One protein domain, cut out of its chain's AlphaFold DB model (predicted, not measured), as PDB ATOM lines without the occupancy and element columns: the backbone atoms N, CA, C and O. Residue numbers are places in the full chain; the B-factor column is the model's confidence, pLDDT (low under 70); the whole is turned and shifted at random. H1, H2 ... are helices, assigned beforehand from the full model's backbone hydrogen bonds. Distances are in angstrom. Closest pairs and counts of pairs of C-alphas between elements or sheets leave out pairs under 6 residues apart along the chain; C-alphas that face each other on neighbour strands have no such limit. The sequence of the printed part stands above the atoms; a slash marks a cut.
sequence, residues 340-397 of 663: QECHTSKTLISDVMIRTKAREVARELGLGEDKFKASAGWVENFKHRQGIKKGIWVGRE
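This is residues 340 to 397 of the 663 residues of a protein of Phellinidium pouzarii (UniProt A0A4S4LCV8). Two helices, H2 and H3, meet as a corner near the first residues of H2, about perpendicular to each other, and a long link folds back from the far end of H2 to the beginning of H3. The short H1 and the tail, residues 386 to 397, lie toward the opposite end of the longest axis from the loop around Asp 370. The printed part has 58 residues with three named helices, in the order H1, H2, H3, and no named strand; the class is all helix. It is compact, with a radius of gyration of the C-alphas of 11.7 A and spans of 31 by 22 by 19 A.

Find C-alpha 340 at (15.952, 26.265, 87.165), where H1 begins; it holds residues 340 to 344. A short link of 6 residues leads to C-alpha 351 at (14.107, 14.416, 76.159), and from there H2, residues 351 to 364, runs 20.0 A. After a long link of 11 residues comes H3, residues 376 to 385, which runs 14.2 A to C-alpha 385 at (26.512, 17.486, 82.366).

Look at Asp 351 and Val 379, the closest C-alphas of H2 and H3, 6.8 A apart: the two helices touch there, H2 with residues 351 to 355 alone. Their lines stand about perpendicular, at 88 degrees. H1 is apart from H2 and from H3. In H1, H2 and H3 every O i to N i+4 pair is within hydrogen-bond range. Past H3, residues 388 to 389 pair antiparallel with residues 392 to 393, a pairing too short to be named.

The C-alphas of Lys 346 and Asp 370, the two farthest apart, are 32.6 A from each other. The printed part has no cut. The mean pLDDT of the printed part of this model is 83.6, and residues 395 to 397 are under 70.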
ATOM      1  N   GLN A 340      16.314  25.681  85.872       84.62
ATOM      2  CA  GLN A 340      15.952  26.265  87.165       84.62
ATOM      3  C   GLN A 340      14.455  26.622  87.224       84.62
ATOM      4  O   GLN A 340      13.810  26.338  88.236       84.62
ATOM      5  N   GLU A 341      13.874  27.139  86.135       85.00
ATOM      6  CA  GLU A 341      12.415  27.297  85.980       85.00
ATOM      7  C   GLU A 341      11.695  25.947  86.159       85.00
ATOM      8  O   GLU A 341      10.862  25.796  87.054       85.00
ATOM      9  N   CYS A 342      12.075  24.926  85.378       83.25
ATOM     10  CA  CYS A 342      11.458  23.594  85.428       83.25
ATOM     11  C   CYS A 342      11.539  22.943  86.816       83.25
ATOM     12  O   CYS A 342      10.590  22.280  87.240       83.25
ATOM     13  N   HIS A 343      12.656  23.125  87.525       82.62
ATOM     14  CA  HIS A 343      12.839  22.646  88.894       82.62
ATOM     15  C   HIS A 343      11.920  23.370  89.884       82.62
ATOM     16  O   HIS A 343      11.256  22.721  90.692       82.62
ATOM     17  N   THR A 344      11.810  24.697  89.771       79.75
ATOM     18  CA  THR A 344      10.900  25.518  90.588       79.75
ATOM     19  C   THR A 344       9.441  25.096  90.373       79.75
ATOM     20  O   THR A 344       8.701  24.895  91.335       79.75
ATOM     21  N   SER A 345       9.047  24.831  89.124       81.25
ATOM     22  CA  SER A 345       7.733  24.277  88.758       81.25
ATOM     23  C   SER A 345       7.584  22.763  89.002       81.25
ATOM     24  O   SER A 345       6.564  22.191  88.622       81.25
ATOM     25  N   LYS A 346       8.591  22.083  89.577       80.69
ATOM     26  CA  LYS A 346       8.634  20.623  89.835       80.69
ATOM     27  C   LYS A 346       8.291  19.750  88.610       80.69
ATOM     28  O   LYS A 346       7.772  18.643  88.740       80.69
ATOM     29  N   THR A 347       8.572  20.245  87.405       81.38
ATOM     30  CA  THR A 347       8.182  19.615  86.135       81.38
ATOM     31  C   THR A 347       9.186  18.537  85.710       81.38
ATOM     32  O   THR A 347      10.395  18.744  85.768       81.38
ATOM     33  N   LEU A 348       8.700  17.380  85.238       84.25
ATOM     34  CA  LEU A 348       9.552  16.266  84.798       84.25
ATOM     35  C   LEU A 348      10.153  16.510  83.402       84.25
ATOM     36  O   LEU A 348       9.452  16.562  82.392       84.25
ATOM     37  N   ILE A 349      11.482  16.595  83.332       87.62
ATOM     38  CA  ILE A 349      12.238  17.048  82.159       87.62
ATOM     39  C   ILE A 349      12.479  15.896  81.161       87.62
ATOM     40  O   ILE A 349      13.457  15.130  81.217       87.62
ATOM     41  N   SER A 350      11.566  15.789  80.195       88.94
ATOM     42  CA  SER A 350      11.625  14.834  79.082       88.94
ATOM     43  C   SER A 350      12.677  15.205  78.023       88.94
ATOM     44  O   SER A 350      12.936  16.379  77.758       88.94
ATOM     45  N   ASP A 351      13.230  14.202  77.325       89.00
ATOM     46  CA  ASP A 351      14.107  14.416  76.159       89.00
ATOM     47  C   ASP A 351      13.406  15.170  75.022       89.00
ATOM     48  O   ASP A 351      14.066  15.741  74.157       89.00
ATOM     49  N   VAL A 352      12.071  15.144  74.965       90.25
ATOM     50  CA  VAL A 352      11.303  15.949  74.004       90.25
ATOM     51  C   VAL A 352      11.386  17.430  74.377       90.25
ATOM     52  O   VAL A 352      11.735  18.240  73.525       90.25
ATOM     53  N   MET A 353      11.175  17.766  75.654       90.56
ATOM     54  CA  MET A 353      11.216  19.145  76.154       90.56
ATOM     55  C   MET A 353      12.600  19.771  75.972       90.56
ATOM     56  O   MET A 353      12.700  20.839  75.374       90.56
ATOM     57  N   ILE A 354      13.671  19.065  76.374       91.88
ATOM     58  CA  ILE A 354      15.052  19.541  76.174       91.88
ATOM     59  C   ILE A 354      15.322  19.820  74.689       91.88
ATOM     60  O   ILE A 354      15.920  20.835  74.357       91.88
ATOM     61  N   ARG A 355      14.874  18.949  73.770       93.69
ATOM     62  CA  ARG A 355      15.084  19.158  72.325       93.69
ATOM     63  C   ARG A 355      14.295  20.326  71.759       93.69
ATOM     64  O   ARG A 355      14.775  20.956  70.824       93.69
ATOM     65  N   THR A 356      13.100  20.579  72.277       92.44
ATOM     66  CA  THR A 356      12.269  21.705  71.854       92.44
ATOM     67  C   THR A 356      12.872  23.018  72.343       92.44
ATOM     68  O   THR A 356      13.299  23.811  71.502       92.44
ATOM     69  N   LYS A 357      13.100  23.174  73.654       93.00
ATOM     70  CA  LYS A 357      13.697  24.395  74.210       93.00
ATOM     71  C   LYS A 357      15.112  24.668  73.687       93.00
ATOM     72  O   LYS A 357      15.431  25.804  73.361       93.00
ATOM     73  N   ALA A 358      15.944  23.640  73.494       92.75
ATOM     74  CA  ALA A 358      17.275  23.827  72.908       92.75
ATOM     75  C   ALA A 358      17.241  24.315  71.445       92.75
ATOM     76  O   ALA A 358      18.192  24.956  71.007       92.75
ATOM     77  N   ARG A 359      16.181  24.019  70.672       91.62
ATOM     78  CA  ARG A 359      16.006  24.581  69.317       91.62
ATOM     79  C   ARG A 359      15.496  26.020  69.353       91.62
ATOM     80  O   ARG A 359      15.955  26.817  68.546       91.62
ATOM     81  N   GLU A 360      14.601  26.350  70.282       91.19
ATOM     82  CA  GLU A 360      14.146  27.730  70.522       91.19
ATOM     83  C   GLU A 360      15.338  28.635  70.864       91.19
ATOM     84  O   GLU A 360      15.611  29.586  70.135       91.19
ATOM     85  N   VAL A 361      16.132  28.230  71.862       91.75
ATOM     86  CA  VAL A 361      17.379  28.889  72.277       91.75
ATOM     87  C   VAL A 361      18.381  28.998  71.121       91.75
ATOM     88  O   VAL A 361      18.943  30.062  70.887       91.75
ATOM     89  N   ALA A 362      18.608  27.926  70.353       91.12
ATOM     90  CA  ALA A 362      19.529  27.981  69.214       91.12
ATOM     91  C   ALA A 362      19.064  28.974  68.130       91.12
ATOM     92  O   ALA A 362      19.886  29.699  67.574       91.12
ATOM     93  N   ARG A 363      17.756  29.048  67.863       89.38
ATOM     94  CA  ARG A 363      17.153  30.025  66.944       89.38
ATOM     95  C   ARG A 363      17.292  31.460  67.468       89.38
ATOM     96  O   ARG A 363      17.609  32.345  66.681       89.38
ATOM     97  N   GLU A 364      17.089  31.679  68.766       88.56
ATOM     98  CA  GLU A 364      17.282  32.976  69.435       88.56
ATOM     99  C   GLU A 364      18.748  33.441  69.381       88.56
ATOM    100  O   GLU A 364      19.013  34.598  69.068       88.56
ATOM    101  N   LEU A 365      19.704  32.521  69.533       86.31
ATOM    102  CA  LEU A 365      21.147  32.761  69.377       86.31
ATOM    103  C   LEU A 365      21.624  32.801  67.905       86.31
ATOM    104  O   LEU A 365      22.825  32.756  67.636       86.31
ATOM    105  N   GLY A 366      20.716  32.834  66.921       84.88
ATOM    106  CA  GLY A 366      21.056  32.900  65.490       84.88
ATOM    107  C   GLY A 366      21.725  31.640  64.910       84.88
ATOM    108  O   GLY A 366      22.181  31.638  63.760       84.88
ATOM    109  N   LEU A 367      21.778  30.537  65.662       84.12
ATOM    110  CA  LEU A 367      22.320  29.253  65.219       84.12
ATOM    111  C   LEU A 367      21.309  28.533  64.316       84.12
ATOM    112  O   LEU A 367      20.571  27.653  64.757       84.12
ATOM    113  N   GLY A 368      21.314  28.882  63.025       74.38
ATOM    114  CA  GLY A 368      20.464  28.248  62.010       74.38
ATOM    115  C   GLY A 368      20.491  26.712  62.061       74.38
ATOM    116  O   GLY A 368      21.536  26.107  62.321       74.38
ATOM    117  N   GLU A 369      19.341  26.083  61.799       76.19
ATOM    118  CA  GLU A 369      19.026  24.695  62.191       76.19
ATOM    119  C   GLU A 369      19.998  23.619  61.674       76.19
ATOM    120  O   GLU A 369      20.120  22.547  62.269       76.19
ATOM    121  N   ASP A 370      20.742  23.880  60.599       77.69
ATOM    122  CA  ASP A 370      21.800  22.985  60.119       77.69
ATOM    123  C   ASP A 370      22.996  22.873  61.068       77.69
ATOM    124  O   ASP A 370      23.637  21.819  61.130       77.69
ATOM    125  N   LYS A 371      23.284  23.929  61.839       82.75
ATOM    126  CA  LYS A 371      24.360  23.958  62.838       82.75
ATOM    127  C   LYS A 371      23.960  23.178  64.092       82.75
ATOM    128  O   LYS A 371      24.753  22.376  64.588       82.75
ATOM    129  N   PHE A 372      22.734  23.383  64.585       90.00
ATOM    130  CA  PHE A 372      22.253  22.805  65.839       90.00
ATOM    131  C   PHE A 372      20.965  21.984  65.666       90.00
ATOM    132  O   PHE A 372      19.852  22.499  65.688       90.00
ATOM    133  N   LYS A 373      21.114  20.656  65.563       87.94
ATOM    134  CA  LYS A 373      19.992  19.727  65.314       87.94
ATOM    135  C   LYS A 373      19.382  19.092  66.579       87.94
ATOM    136  O   LYS A 373      18.650  18.113  66.455       87.94
ATOM    137  N   ALA A 374      19.733  19.572  67.782       89.44
ATOM    138  CA  ALA A 374      19.314  19.021  69.087       89.44
ATOM    139  C   ALA A 374      19.317  17.470  69.146       89.44
ATOM    140  O   ALA A 374      18.320  16.826  69.483       89.44
ATOM    141  N   SER A 375      20.419  16.838  68.726       89.56
ATOM    142  CA  SER A 375      20.457  15.383  68.515       89.56
ATOM    143  C   SER A 375      20.367  14.594  69.826       89.56
ATOM    144  O   SER A 375      20.834  15.055  70.866       89.56
ATOM    145  N   ALA A 376      19.824  13.372  69.785       87.06
ATOM    146  CA  ALA A 376      19.652  12.535  70.982       87.06
ATOM    147  C   ALA A 376      20.963  12.343  71.775       87.06
ATOM    148  O   ALA A 376      20.976  12.488  72.993       87.06
ATOM    149  N   GLY A 377      22.089  12.133  71.084       86.25
ATOM    150  CA  GLY A 377      23.406  12.051  71.723       86.25
ATOM    151  C   GLY A 377      23.923  13.380  72.294       86.25
ATOM    152  O   GLY A 377      24.740  13.362  73.212       86.25
ATOM    153  N   TRP A 378      23.467  14.542  71.808       91.31
ATOM    154  CA  TRP A 378      23.738  15.816  72.487       91.31
ATOM    155  C   TRP A 378      22.902  15.933  73.768       91.31
ATOM    156  O   TRP A 378      23.472  16.232  74.813       91.31
ATOM    157  N   VAL A 379      21.607  15.597  73.709       89.81
ATOM    158  CA  VAL A 379      20.668  15.606  74.851       89.81
ATOM    159  C   VAL A 379      21.137  14.692  75.982       89.81
ATOM    160  O   VAL A 379      21.186  15.120  77.129       89.81
ATOM    161  N   GLU A 380      21.541  13.459  75.669       86.38
ATOM    162  CA  GLU A 380      22.085  12.501  76.641       86.38
ATOM    163  C   GLU A 380      23.316  13.079  77.359       86.38
ATOM    164  O   GLU A 380      23.412  13.065  78.589       86.38
ATOM    165  N   ASN A 381      24.251  13.654  76.597       83.88
ATOM    166  CA  ASN A 381      25.452  14.258  77.164       83.88
ATOM    167  C   ASN A 381      25.156  15.581  77.904       83.88
ATOM    168  O   ASN A 381      25.889  15.907  78.835       83.88
ATOM    169  N   PHE A 382      24.104  16.319  77.535       86.00
ATOM    170  CA  PHE A 382      23.617  17.499  78.258       86.00
ATOM    171  C   PHE A 382      22.993  17.104  79.602       86.00
ATOM    172  O   PHE A 382      23.445  17.592  80.635       86.00
ATOM    173  N   LYS A 383      22.066  16.133  79.621       86.81
ATOM    174  CA  LYS A 383      21.517  15.548  80.858       86.81
ATOM    175  C   LYS A 383      22.622  15.086  81.805       86.81
ATOM    176  O   LYS A 383      22.575  15.376  82.995       86.81
ATOM    177  N   HIS A 384      23.654  14.441  81.261       81.81
ATOM    178  CA  HIS A 384      24.818  13.992  82.024       81.81
ATOM    179  C   HIS A 384      25.696  15.136  82.570       81.81
ATOM    180  O   HIS A 384      26.265  14.972  83.644       81.81
ATOM    181  N   ARG A 385      25.805  16.282  81.874       81.88
ATOM    182  CA  ARG A 385      26.512  17.486  82.366       81.88
ATOM    183  C   ARG A 385      25.719  18.266  83.415       81.88
ATOM    184  O   ARG A 385      26.322  18.821  84.323       81.88
ATOM    185  N   GLN A 386      24.396  18.316  83.274       80.75
ATOM    186  CA  GLN A 386      23.496  19.108  84.121       80.75
ATOM    187  C   GLN A 386      22.816  18.276  85.222       80.75
ATOM    188  O   GLN A 386      21.750  18.652  85.690       80.75
ATOM    189  N   GLY A 387      23.359  17.105  85.579       78.50
ATOM    190  CA  GLY A 387      22.845  16.271  86.677       78.50
ATOM    191  C   GLY A 387      21.406  15.753  86.524       78.50
ATOM    192  O   GLY A 387      20.824  15.297  87.508       78.50
ATOM    193  N   ILE A 388      20.815  15.779  85.321       83.62
ATOM    194  CA  ILE A 388      19.409  15.400  85.105       83.62
ATOM    195  C   ILE A 388      19.259  13.875  85.201       83.62
ATOM    196  O   ILE A 388      19.605  13.136  84.273       83.62
ATOM    197  N   LYS A 389      18.701  13.399  86.317       79.38
ATOM    198  CA  LYS A 389      18.532  11.978  86.664       79.38
ATOM    199  C   LYS A 389      17.034  11.668  86.767       79.38
ATOM    200  O   LYS A 389      16.296  12.387  87.427       79.38
ATOM    201  N   LYS A 390      16.555  10.609  86.098       74.38
ATOM    202  CA  LYS A 390      15.124  10.200  86.068       74.38
ATOM    203  C   LYS A 390      14.118  11.300  85.640       74.38
ATOM    204  O   LYS A 390      12.927  11.161  85.885       74.38
ATOM    205  N   GLY A 391      14.577  12.370  84.981       75.06
ATOM    206  CA  GLY A 391      13.747  13.529  84.612       75.06
ATOM    207  C   GLY A 391      13.717  14.654  85.654       75.06
ATOM    208  O   GLY A 391      13.139  15.696  85.381       75.06
ATOM    209  N   ILE A 392      14.374  14.487  86.801       75.88
ATOM    210  CA  ILE A 392      14.568  15.539  87.805       75.88
ATOM    211  C   ILE A 392      15.925  16.204  87.544       75.88
ATOM    212  O   ILE A 392      16.924  15.512  87.323       75.88
ATOM    213  N   TRP A 393      15.974  17.538  87.555       81.12
ATOM    214  CA  TRP A 393      17.230  18.290  87.615       81.12
ATOM    215  C   TRP A 393      17.703  18.323  89.067       81.12
ATOM    216  O   TRP A 393      16.993  18.841  89.919       81.12
ATOM    217  N   VAL A 394      18.881  17.765  89.345       74.88
ATOM    218  CA  VAL A 394      19.515  17.789  90.682       74.88
ATOM    219  C   VAL A 394      20.522  18.953  90.765       74.88
ATOM    220  O   VAL A 394      21.474  18.927  91.533       74.88
ATOM    221  N   GLY A 395      20.366  19.956  89.894       64.50
ATOM    222  CA  GLY A 395      21.425  20.909  89.580       64.50
ATOM    223  C   GLY A 395      22.551  20.291  88.739       64.50
ATOM    224  O   GLY A 395      22.667  19.074  88.570       64.50
ATOM    225  N   ARG A 396      23.462  21.147  88.264       59.75
ATOM    226  CA  ARG A 396      24.869  20.732  88.245       59.75
ATOM    227  C   ARG A 396      25.261  20.625  89.715       59.75
ATOM    228  O   ARG A 396      25.282  21.659  90.370       59.75
ATOM    229  N   GLU A 397      25.576  19.420  90.186       40.72
ATOM    230  CA  GLU A 397      26.173  19.196  91.511       40.72
ATOM    231  C   GLU A 397      27.340  20.193  91.680       40.72
ATOM    232  O   GLU A 397      28.320  20.096  90.924       40.72
TER     233      GLU A 397